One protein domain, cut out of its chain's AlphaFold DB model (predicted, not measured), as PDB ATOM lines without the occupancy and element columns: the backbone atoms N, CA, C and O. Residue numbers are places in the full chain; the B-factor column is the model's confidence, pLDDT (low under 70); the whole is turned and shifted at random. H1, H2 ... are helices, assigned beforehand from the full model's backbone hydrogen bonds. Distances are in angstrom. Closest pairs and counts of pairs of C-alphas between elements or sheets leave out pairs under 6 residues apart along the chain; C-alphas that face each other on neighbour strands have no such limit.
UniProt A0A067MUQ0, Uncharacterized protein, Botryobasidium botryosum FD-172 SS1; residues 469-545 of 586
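What this domain is: This is residues 469 to 545 of the 586 residues of an uncharacterized protein of Botryobasidium botryosum FD-172 SS1 (UniProt A0A067MUQ0). There is little regular structure: a long helix, H1, lies along one side, and a long winding stretch, residues 486 to 532, passes between it and the short helix H2, loops out to the far side and returns to H2, with the small helix H3 at the end. The printed part has 77 residues, with three named helices in the order H1, H2, H3 and no named strand; the class is all helix, though named elements hold only 29 residues. It is compact, with a radius of gyration of the C-alphas of 12.5 A and spans of 35 by 30 by 17 A.

Where its parts are: H1, residues 469 to 485, is 24.1 A long, beginning at C-alpha 469 (158.994, 127.332, 136.173). H2, residues 533 to 540, is 10.6 A long. H3, residues 542 to 545, ends at C-alpha 545 (147.129, 130.880, 163.435).

How they stand to each other: H1 is apart from H2 and H3. H2 and H3 meet only through their link. Every O i to N i+4 pair is within hydrogen-bond range in H1 and H2; H3 is too short for such a pair.

The domain as a whole: The C-alphas farthest apart, of Arg 483 and Pro 518, are 35.2 A apart. The printed part has no cut. The link H1 to H2 is long, H2 to H3 tight. No printed residue is under 70 in pLDDT.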
ATOM      1  N   ALA A 469     158.639 128.637 135.619       93.25
ATOM      2  CA  ALA A 469     158.994 127.332 136.173       93.25
ATOM      3  C   ALA A 469     158.282 127.059 137.511       93.25
ATOM      4  O   ALA A 469     157.681 126.003 137.674       93.25
ATOM      5  N   GLY A 470     158.263 128.032 138.432       92.88
ATOM      6  CA  GLY A 470     157.531 127.907 139.697       92.88
ATOM      7  C   GLY A 470     156.019 127.754 139.501       92.88
ATOM      8  O   GLY A 470     155.376 127.003 140.231       92.88
ATOM      9  N   ALA A 471     155.449 128.404 138.483       94.81
ATOM     10  CA  ALA A 471     154.049 128.214 138.113       94.81
ATOM     11  C   ALA A 471     153.770 126.798 137.582       94.81
ATOM     12  O   ALA A 471     152.758 126.209 137.955       94.81
ATOM     13  N   ALA A 472     154.661 126.231 136.763       95.56
ATOM     14  CA  ALA A 472     154.537 124.855 136.283       95.56
ATOM     15  C   ALA A 472     154.639 123.833 137.433       95.56
ATOM     16  O   ALA A 472     153.786 122.954 137.539       95.56
ATOM     17  N   GLU A 473     155.609 124.007 138.338       94.75
ATOM     18  CA  GLU A 473     155.749 123.170 139.541       94.75
ATOM     19  C   GLU A 473     154.498 123.237 140.433       94.75
ATOM     20  O   GLU A 473     154.035 122.218 140.946       94.75
ATOM     21  N   TYR A 474     153.911 124.426 140.592       95.94
ATOM     22  CA  TYR A 474     152.677 124.601 141.355       95.94
ATOM     23  C   TYR A 474     151.491 123.853 140.731       95.94
ATOM     24  O   TYR A 474     150.735 123.194 141.446       95.94
ATOM     25  N   GLN A 475     151.336 123.910 139.405       96.00
ATOM     26  CA  GLN A 475     150.275 123.178 138.706       96.00
ATOM     27  C   GLN A 475     150.444 121.662 138.849       96.00
ATOM     28  O   GLN A 475     149.471 120.951 139.108       96.00
ATOM     29  N   GLU A 476     151.677 121.160 138.758       95.44
ATOM     30  CA  GLU A 476     151.970 119.748 139.003       95.44
ATOM     31  C   GLU A 476     151.656 119.348 140.454       95.44
ATOM     32  O   GLU A 476     151.053 118.298 140.691       95.44
ATOM     33  N   ALA A 477     151.980 120.208 141.424       94.38
ATOM     34  CA  ALA A 477     151.662 119.985 142.831       94.38
ATOM     35  C   ALA A 477     150.146 119.948 143.090       94.38
ATOM     36  O   ALA A 477     149.680 119.087 143.839       94.38
ATOM     37  N   ILE A 478     149.359 120.822 142.447       95.88
ATOM     38  CA  ILE A 478     147.889 120.768 142.516       95.88
ATOM     39  C   ILE A 478     147.369 119.468 141.896       95.88
ATOM     40  O   ILE A 478     146.535 118.797 142.502       95.88
ATOM     41  N   ALA A 479     147.869 119.072 140.722       95.69
ATOM     42  CA  ALA A 479     147.454 117.830 140.070       95.69
ATOM     43  C   ALA A 479     147.812 116.591 140.911       95.69
ATOM     44  O   ALA A 479     147.039 115.635 141.000       95.69
ATOM     45  N   ALA A 480     148.971 116.595 141.572       93.94
ATOM     46  CA  ALA A 480     149.364 115.557 142.520       93.94
ATOM     47  C   ALA A 480     148.453 115.533 143.758       93.94
ATOM     48  O   ALA A 480     148.021 114.455 144.171       93.94
ATOM     49  N   TYR A 481     148.109 116.701 144.309       94.94
ATOM     50  CA  TYR A 481     147.163 116.819 145.419       94.94
ATOM     51  C   TYR A 481     145.788 116.254 145.035       94.94
ATOM     52  O   TYR A 481     145.264 115.399 145.746       94.94
ATOM     53  N   ALA A 482     145.248 116.654 143.881       95.75
ATOM     54  CA  ALA A 482     143.951 116.198 143.388       95.75
ATOM     55  C   ALA A 482     143.920 114.679 143.145       95.75
ATOM     56  O   ALA A 482     142.956 114.018 143.514       95.75
ATOM     57  N   ARG A 483     144.995 114.085 142.606       96.31
ATOM     58  CA  ARG A 483     145.089 112.620 142.448       96.31
ATOM     59  C   ARG A 483     145.068 111.877 143.783       96.31
ATOM     60  O   ARG A 483     144.486 110.802 143.872       96.31
ATOM     61  N   LYS A 484     145.726 112.427 144.805       95.88
ATOM     62  CA  LYS A 484     145.904 111.758 146.099       95.88
ATOM     63  C   LYS A 484     144.722 111.952 147.044       95.88
ATOM     64  O   LYS A 484     144.402 111.048 147.810       95.88
ATOM     65  N   PHE A 485     144.115 113.133 147.022       95.44
ATOM     66  CA  PHE A 485     143.122 113.550 148.009       95.44
ATOM     67  C   PHE A 485     141.775 113.945 147.389       95.44
ATOM     68  O   PHE A 485     140.818 114.150 148.131       95.44
ATOM     69  N   GLY A 486     141.669 114.030 146.059       95.19
ATOM     70  CA  GLY A 486     140.462 114.499 145.378       95.19
ATOM     71  C   GLY A 486     140.061 115.898 145.847       95.19
ATOM     72  O   GLY A 486     140.911 116.767 146.040       95.19
ATOM     73  N   ASP A 487     138.766 116.069 146.108       93.31
ATOM     74  CA  ASP A 487     138.177 117.299 146.649       93.31
ATOM     75  C   ASP A 487     138.213 117.362 148.188       93.31
ATOM     76  O   ASP A 487     137.495 118.148 148.811       93.31
ATOM     77  N   ALA A 488     139.023 116.517 148.839       93.88
ATOM     78  CA  ALA A 488     139.119 116.531 150.290       93.88
ATOM     79  C   ALA A 488     139.603 117.895 150.792       93.88
ATOM     80  O   ALA A 488     140.615 118.450 150.338       93.88
ATOM     81  N   ARG A 489     138.888 118.397 151.801       96.25
ATOM     82  CA  ARG A 489     139.210 119.640 152.492       96.25
ATOM     83  C   ARG A 489     140.657 119.609 153.012       96.25
ATOM     84  O   ARG A 489     141.022 118.629 153.669       96.25
ATOM     85  N   PRO A 490     141.467 120.655 152.772       96.44
ATOM     86  CA  PRO A 490     142.836 120.705 153.264       96.44
ATOM     87  C   PRO A 490     142.904 120.664 154.790       96.44
ATOM     88  O   PRO A 490     142.233 121.434 155.482       96.44
ATOM     89  N   ALA A 491     143.746 119.783 155.317       94.12
ATOM     90  CA  ALA A 491     144.011 119.611 156.739       94.12
ATOM     91  C   ALA A 491     145.494 119.235 156.950       94.12
ATOM     92  O   ALA A 491     146.215 118.983 155.987       94.12
ATOM     93  N   PRO A 492     146.008 119.181 158.193       91.19
ATOM     94  CA  PRO A 492     147.428 118.921 158.444       91.19
ATOM     95  C   PRO A 492     147.939 117.583 157.895       91.19
ATOM     96  O   PRO A 492     149.128 117.449 157.619       91.19
ATOM     97  N   ALA A 493     147.047 116.605 157.710       92.44
ATOM     98  CA  ALA A 493     147.361 115.319 157.089       92.44
ATOM     99  C   ALA A 493     147.440 115.385 155.547       92.44
ATOM    100  O   ALA A 493     148.083 114.541 154.923       92.44
ATOM    101  N   ASN A 494     146.819 116.394 154.936       94.12
ATOM    102  CA  ASN A 494     146.741 116.667 153.500       94.12
ATOM    103  C   ASN A 494     146.886 118.186 153.237       94.12
ATOM    104  O   ASN A 494     145.931 118.849 152.830       94.12
ATOM    105  N   PRO A 495     148.062 118.773 153.514       94.44
ATOM    106  CA  PRO A 495     148.311 120.191 153.295       94.44
ATOM    107  C   PRO A 495     148.248 120.545 151.805       94.44
ATOM    108  O   PRO A 495     148.763 119.813 150.956       94.44
ATOM    109  N   TYR A 496     147.630 121.685 151.504       96.31
ATOM    110  CA  TYR A 496     147.439 122.166 150.136       96.31
ATOM    111  C   TYR A 496     148.668 122.967 149.650       96.31
ATOM    112  O   TYR A 496     149.230 123.733 150.441       96.31
ATOM    113  N   PRO A 497     149.101 122.828 148.380       96.56
ATOM    114  CA  PRO A 497     150.198 123.624 147.814       96.56
ATOM    115  C   PRO A 497     149.906 125.138 147.833       96.56
ATOM    116  O   PRO A 497     148.775 125.554 147.596       96.56
ATOM    117  N   LEU A 498     150.918 125.979 148.080       96.88
ATOM    118  CA  LEU A 498     150.764 127.445 148.105       96.88
ATOM    119  C   LEU A 498     150.995 128.061 146.725       96.88
ATOM    120  O   LEU A 498     151.923 127.654 146.039       96.88
ATOM    121  N   SER A 499     150.212 129.066 146.329       96.69
ATOM    122  CA  SER A 499     150.365 129.725 145.025       96.69
ATOM    123  C   SER A 499     151.739 130.400 144.872       96.69
ATOM    124  O   SER A 499     152.273 130.934 145.855       96.69
ATOM    125  N   PRO A 500     152.313 130.453 143.655       96.75
ATOM    126  CA  PRO A 500     153.580 131.125 143.404       96.75
ATOM    127  C   PRO A 500     153.563 132.588 143.852       96.75
ATOM    128  O   PRO A 500     152.617 133.331 143.590       96.75
ATOM    129  N   GLY A 501     154.625 133.012 144.537       94.88
ATOM    130  CA  GLY A 501     154.767 134.384 145.031       94.88
ATOM    131  C   GLY A 501     153.942 134.749 146.246       94.88
ATOM    132  O   GLY A 501     153.976 135.908 146.656       94.88
ATOM    133  N   THR A 502     153.192 133.821 146.817       96.31
ATOM    134  CA  THR A 502     152.539 134.070 148.097       96.31
ATOM    135  C   THR A 502     153.545 134.000 149.246       96.31
ATOM    136  O   THR A 502     154.598 133.371 149.148       96.31
ATOM    137  N   SER A 503     153.231 134.680 150.340       95.56
ATOM    138  CA  SER A 503     154.003 134.646 151.572       95.56
ATOM    139  C   SER A 503     153.846 133.286 152.277       95.56
ATOM    140  O   SER A 503     152.798 132.631 152.133       95.56
ATOM    141  N   PRO A 504     154.863 132.846 153.046       93.69
ATOM    142  CA  PRO A 504     154.798 131.629 153.854       93.69
ATOM    143  C   PRO A 504     153.595 131.610 154.809       93.69
ATOM    144  O   PRO A 504     153.096 132.661 155.213       93.69
ATOM    145  N   LEU A 505     153.144 130.414 155.191       93.81
ATOM    146  CA  LEU A 505     152.047 130.251 156.151       93.81
ATOM    147  C   LEU A 505     152.399 130.874 157.504       93.81
ATOM    148  O   LEU A 505     153.464 130.596 158.050       93.81
ATOM    149  N   GLY A 506     151.477 131.656 158.065       90.81
ATOM    150  CA  GLY A 506     151.636 132.244 159.399       90.81
ATOM    151  C   GLY A 506     152.431 133.551 159.422       90.81
ATOM    152  O   GLY A 506     152.673 134.081 160.500       90.81
ATOM    153  N   SER A 507     152.769 134.111 158.259       92.00
ATOM    154  CA  SER A 507     153.554 135.351 158.120       92.00
ATOM    155  C   SER A 507     152.749 136.646 158.312       92.00
ATOM    156  O   SER A 507     153.257 137.729 158.053       92.00
ATOM    157  N   GLY A 508     151.487 136.555 158.732       93.25
ATOM    158  CA  GLY A 508     150.554 137.689 158.721       93.25
ATOM    159  C   GLY A 508     149.849 137.875 157.376       93.25
ATOM    160  O   GLY A 508     149.329 138.951 157.100       93.25
ATOM    161  N   GLU A 509     149.837 136.858 156.510       95.06
ATOM    162  CA  GLU A 509     149.348 137.021 155.147       95.06
ATOM    163  C   GLU A 509     147.840 137.303 155.054       95.06
ATOM    164  O   GLU A 509     147.011 136.750 155.784       95.06
ATOM    165  N   CYS A 510     147.454 138.093 154.057       96.31
ATOM    166  CA  CYS A 510     146.055 138.243 153.695       96.31
ATOM    167  C   CYS A 510     145.530 136.946 153.063       96.31
ATOM    168  O   CYS A 510     145.977 136.524 151.995       96.31
ATOM    169  N   TYR A 511     144.494 136.343 153.650       96.06
ATOM    170  CA  TYR A 511     143.886 135.103 153.145       96.06
ATOM    171  C   TYR A 511     143.172 135.232 151.788       96.06
ATOM    172  O   TYR A 511     142.602 134.252 151.320       96.06
ATOM    173  N   ARG A 512     143.143 136.412 151.157       96.81
ATOM    174  CA  ARG A 512     142.574 136.598 149.809       96.81
ATOM    175  C   ARG A 512     143.635 136.612 148.715       96.81
ATOM    176  O   ARG A 512     143.398 136.019 147.668       96.81
ATOM    177  N   CYS A 513     144.773 137.261 148.950       97.12
ATOM    178  CA  CYS A 513     145.851 137.395 147.962       97.12
ATOM    179  C   CYS A 513     147.131 136.634 148.337       97.12
ATOM    180  O   CYS A 513     148.051 136.548 147.531       97.12
ATOM    181  N   GLY A 514     147.206 136.095 149.555       96.00
ATOM    182  CA  GLY A 514     148.352 135.349 150.059       96.00
ATOM    183  C   GLY A 514     149.602 136.198 150.298       96.00
ATOM    184  O   GLY A 514     150.668 135.618 150.434       96.00
ATOM    185  N   LYS A 515     149.522 137.534 150.325       96.62
ATOM    186  CA  LYS A 515     150.662 138.435 150.587       96.62
ATOM    187  C   LYS A 515     150.641 138.940 152.030       96.62
ATOM    188  O   LYS A 515     149.568 139.283 152.524       96.62
ATOM    189  N   ALA A 516     151.804 139.003 152.672       94.81
ATOM    190  CA  ALA A 516     151.992 139.659 153.971       94.81
ATOM    191  C   ALA A 516     152.140 141.185 153.840       94.81
ATOM    192  O   ALA A 516     151.663 141.922 154.695       94.81
ATOM    193  N   GLU A 517     152.718 141.668 152.733       92.12
ATOM    194  CA  GLU A 517     152.986 143.095 152.526       92.12
ATOM    195  C   GLU A 517     152.342 143.662 151.245       92.12
ATOM    196  O   GLU A 517     152.321 142.977 150.213       92.12
ATOM    197  N   PRO A 518     151.845 144.919 151.281       92.69
ATOM    198  CA  PRO A 518     151.592 145.707 152.494       92.69
ATOM    199  C   PRO A 518     150.529 145.028 153.371       92.69
ATOM    200  O   PRO A 518     149.653 144.335 152.851       92.69
ATOM    201  N   HIS A 519     150.601 145.213 154.690       92.06
ATOM    202  CA  HIS A 519     149.628 144.634 155.616       92.06
ATOM    203  C   HIS A 519     148.232 145.195 155.329       92.06
ATOM    204  O   HIS A 519     148.043 146.408 155.261       92.06
ATOM    205  N   HIS A 520     147.255 144.312 155.137       94.81
ATOM    206  CA  HIS A 520     145.864 144.690 154.903       94.81
ATOM    207  C   HIS A 520     144.924 143.556 155.309       94.81
ATOM    208  O   HIS A 520     145.274 142.374 155.249       94.81
ATOM    209  N   THR A 521     143.699 143.909 155.690       92.19
ATOM    210  CA  THR A 521     142.665 142.921 156.011       92.19
ATOM    211  C   THR A 521     142.036 142.326 154.749       92.19
ATOM    212  O   THR A 521     142.118 142.874 153.648       92.19
ATOM    213  N   GLN A 522     141.342 141.192 154.886       91.62
ATOM    214  CA  GLN A 522     140.659 140.548 153.758       91.62
ATOM    215  C   GLN A 522     139.635 141.474 153.070       91.62
ATOM    216  O   GLN A 522     139.465 141.408 151.849       91.62
ATOM    217  N   SER A 523     138.967 142.327 153.850       93.88
ATOM    218  CA  SER A 523     138.016 143.346 153.390       93.88
ATOM    219  C   SER A 523     138.684 144.483 152.618       93.88
ATOM    220  O   SER A 523     138.099 145.003 151.673       93.88
ATOM    221  N   GLU A 524     139.917 144.838 152.973       95.88
ATOM    222  CA  GLU A 524     140.700 145.899 152.324       95.88
ATOM    223  C   GLU A 524     141.488 145.392 151.110       95.88
ATOM    224  O   GLU A 524     142.042 146.178 150.342       95.88
ATOM    225  N   CYS A 525     141.536 144.073 150.908       96.50
ATOM    226  CA  CYS A 525     142.285 143.453 149.828       96.50
ATOM    227  C   CYS A 525     141.688 143.791 148.454       96.50
ATOM    228  O   CYS A 525     140.652 143.246 148.057       96.50
ATOM    229  N   ARG A 526     142.394 144.654 147.711       96.88
ATOM    230  CA  ARG A 526     142.092 145.037 146.319       96.88
ATOM    231  C   ARG A 526     142.950 144.308 145.280       96.88
ATOM    232  O   ARG A 526     142.960 144.701 144.118       96.88
ATOM    233  N   ALA A 527     143.691 143.274 145.683       95.56
ATOM    234  CA  ALA A 527     144.521 142.519 144.753       95.56
ATOM    235  C   ALA A 527     143.639 141.840 143.681       95.56
ATOM    236  O   ALA A 527     142.673 141.160 144.042       95.56
ATOM    237  N   PRO A 528     143.957 141.997 142.382       94.94
ATOM    238  CA  PRO A 528     143.170 141.387 141.311       94.94
ATOM    239  C   PRO A 528     143.338 139.863 141.286       94.94
ATOM    240  O   PRO A 528     142.384 139.134 141.029       94.94
ATOM    241  N   ALA A 529     144.539 139.377 141.613       94.25
ATOM    242  CA  ALA A 529     144.828 137.957 141.738       94.25
ATOM    243  C   ALA A 529     144.386 137.448 143.116       94.25
ATOM    244  O   ALA A 529     144.943 137.831 144.149       94.25
ATOM    245  N   GLN A 530     143.375 136.580 143.122       96.50
ATOM    246  CA  GLN A 530     142.945 135.862 144.318       96.50
ATOM    247  C   GLN A 530     143.555 134.464 144.326       96.50
ATOM    248  O   GLN A 530     143.607 133.804 143.290       96.50
ATOM    249  N   ILE A 531     143.977 134.003 145.502       97.00
ATOM    250  CA  ILE A 531     144.445 132.623 145.665       97.00
ATOM    251  C   ILE A 531     143.255 131.639 145.616       97.00
ATOM    252  O   ILE A 531     142.134 132.023 145.984       97.00
ATOM    253  N   PRO A 532     143.468 130.375 145.204       96.88
ATOM    254  CA  PRO A 532     142.408 129.370 145.124       96.88
ATOM    255  C   PRO A 532     141.691 129.130 146.456       96.88
ATOM    256  O   PRO A 532     142.280 129.245 147.531       96.88
ATOM    257  N   SER A 533     140.411 128.750 146.400       96.88
ATOM    258  CA  SER A 533     139.571 128.526 147.589       96.88
ATOM    259  C   SER A 533     140.170 127.521 148.574       96.88
ATOM    260  O   SER A 533     140.213 127.813 149.768       96.88
ATOM    261  N   LEU A 534     140.687 126.394 148.077       96.62
ATOM    262  CA  LEU A 534     141.340 125.366 148.893       96.62
ATOM    263  C   LEU A 534     142.588 125.912 149.601       96.62
ATOM    264  O   LEU A 534     142.780 125.666 150.790       96.62
ATOM    265  N   GLU A 535     143.385 126.747 148.930       96.44
ATOM    266  CA  GLU A 535     144.516 127.419 149.572       96.44
ATOM    267  C   GLU A 535     144.049 128.395 150.663       96.44
ATOM    268  O   GLU A 535     144.641 128.438 151.741       96.44
ATOM    269  N   ARG A 536     142.960 129.148 150.439       96.56
ATOM    270  CA  ARG A 536     142.388 130.035 151.474       96.56
ATOM    271  C   ARG A 536     141.967 129.257 152.714       96.56
ATOM    272  O   ARG A 536     142.193 129.719 153.831       96.56
ATOM    273  N   GLU A 537     141.336 128.101 152.531       96.06
ATOM    274  CA  GLU A 537     140.950 127.230 153.642       96.06
ATOM    275  C   GLU A 537     142.162 126.679 154.379       96.06
ATOM    276  O   GLU A 537     142.193 126.711 155.611       96.06
ATOM    277  N   TRP A 538     143.179 126.257 153.627       95.88
ATOM    278  CA  TRP A 538     144.436 125.790 154.181       95.88
ATOM    279  C   TRP A 538     145.122 126.876 155.022       95.88
ATOM    280  O   TRP A 538     145.440 126.637 156.183       95.88
ATOM    281  N   ARG A 539     145.222 128.113 154.520       95.00
ATOM    282  CA  ARG A 539     145.773 129.264 155.265       95.00
ATOM    283  C   ARG A 539     144.976 129.621 156.521       95.00
ATOM    284  O   ARG A 539     145.550 130.026 157.528       95.00
ATOM    285  N   ARG A 540     143.650 129.452 156.490       94.31
ATOM    286  CA  ARG A 540     142.765 129.711 157.641       94.31
ATOM    287  C   ARG A 540     142.858 128.645 158.732       94.31
ATOM    288  O   ARG A 540     142.302 128.876 159.815       94.31
ATOM    289  N   HIS A 541     143.499 127.507 158.459       93.81
ATOM    290  CA  HIS A 541     143.536 126.369 159.365       93.81
ATOM    291  C   HIS A 541     144.164 126.756 160.727       93.81
ATOM    292  O   HIS A 541     145.200 127.426 160.757       93.81
ATOM    293  N   PRO A 542     143.588 126.336 161.878       89.12
ATOM    294  CA  PRO A 542     144.011 126.795 163.209       89.12
ATOM    295  C   PRO A 542     145.491 126.580 163.543       89.12
ATOM    296  O   PRO A 542     146.054 127.322 164.343       89.12
ATOM    297  N   MET A 543     146.135 125.580 162.934       85.19
ATOM    298  CA  MET A 543     147.566 125.334 163.141       85.19
ATOM    299  C   MET A 543     148.453 126.480 162.641       85.19
ATOM    300  O   MET A 543     149.480 126.736 163.261       85.19
ATOM    301  N   HIS A 544     148.045 127.212 161.600       85.75
ATOM    302  CA  HIS A 544     148.816 128.345 161.070       85.75
ATOM    303  C   HIS A 544     148.525 129.658 161.802       85.75
ATOM    304  O   HIS A 544     149.300 130.604 161.709       85.75
ATOM    305  N   ARG A 545     147.447 129.712 162.600       77.81
ATOM    306  CA  ARG A 545     147.129 130.880 163.435       77.81
ATOM    307  C   ARG A 545     147.957 130.967 164.711       77.81
ATOM    308  O   ARG A 545     147.972 132.021 165.329       77.81
TER     309      ARG A 545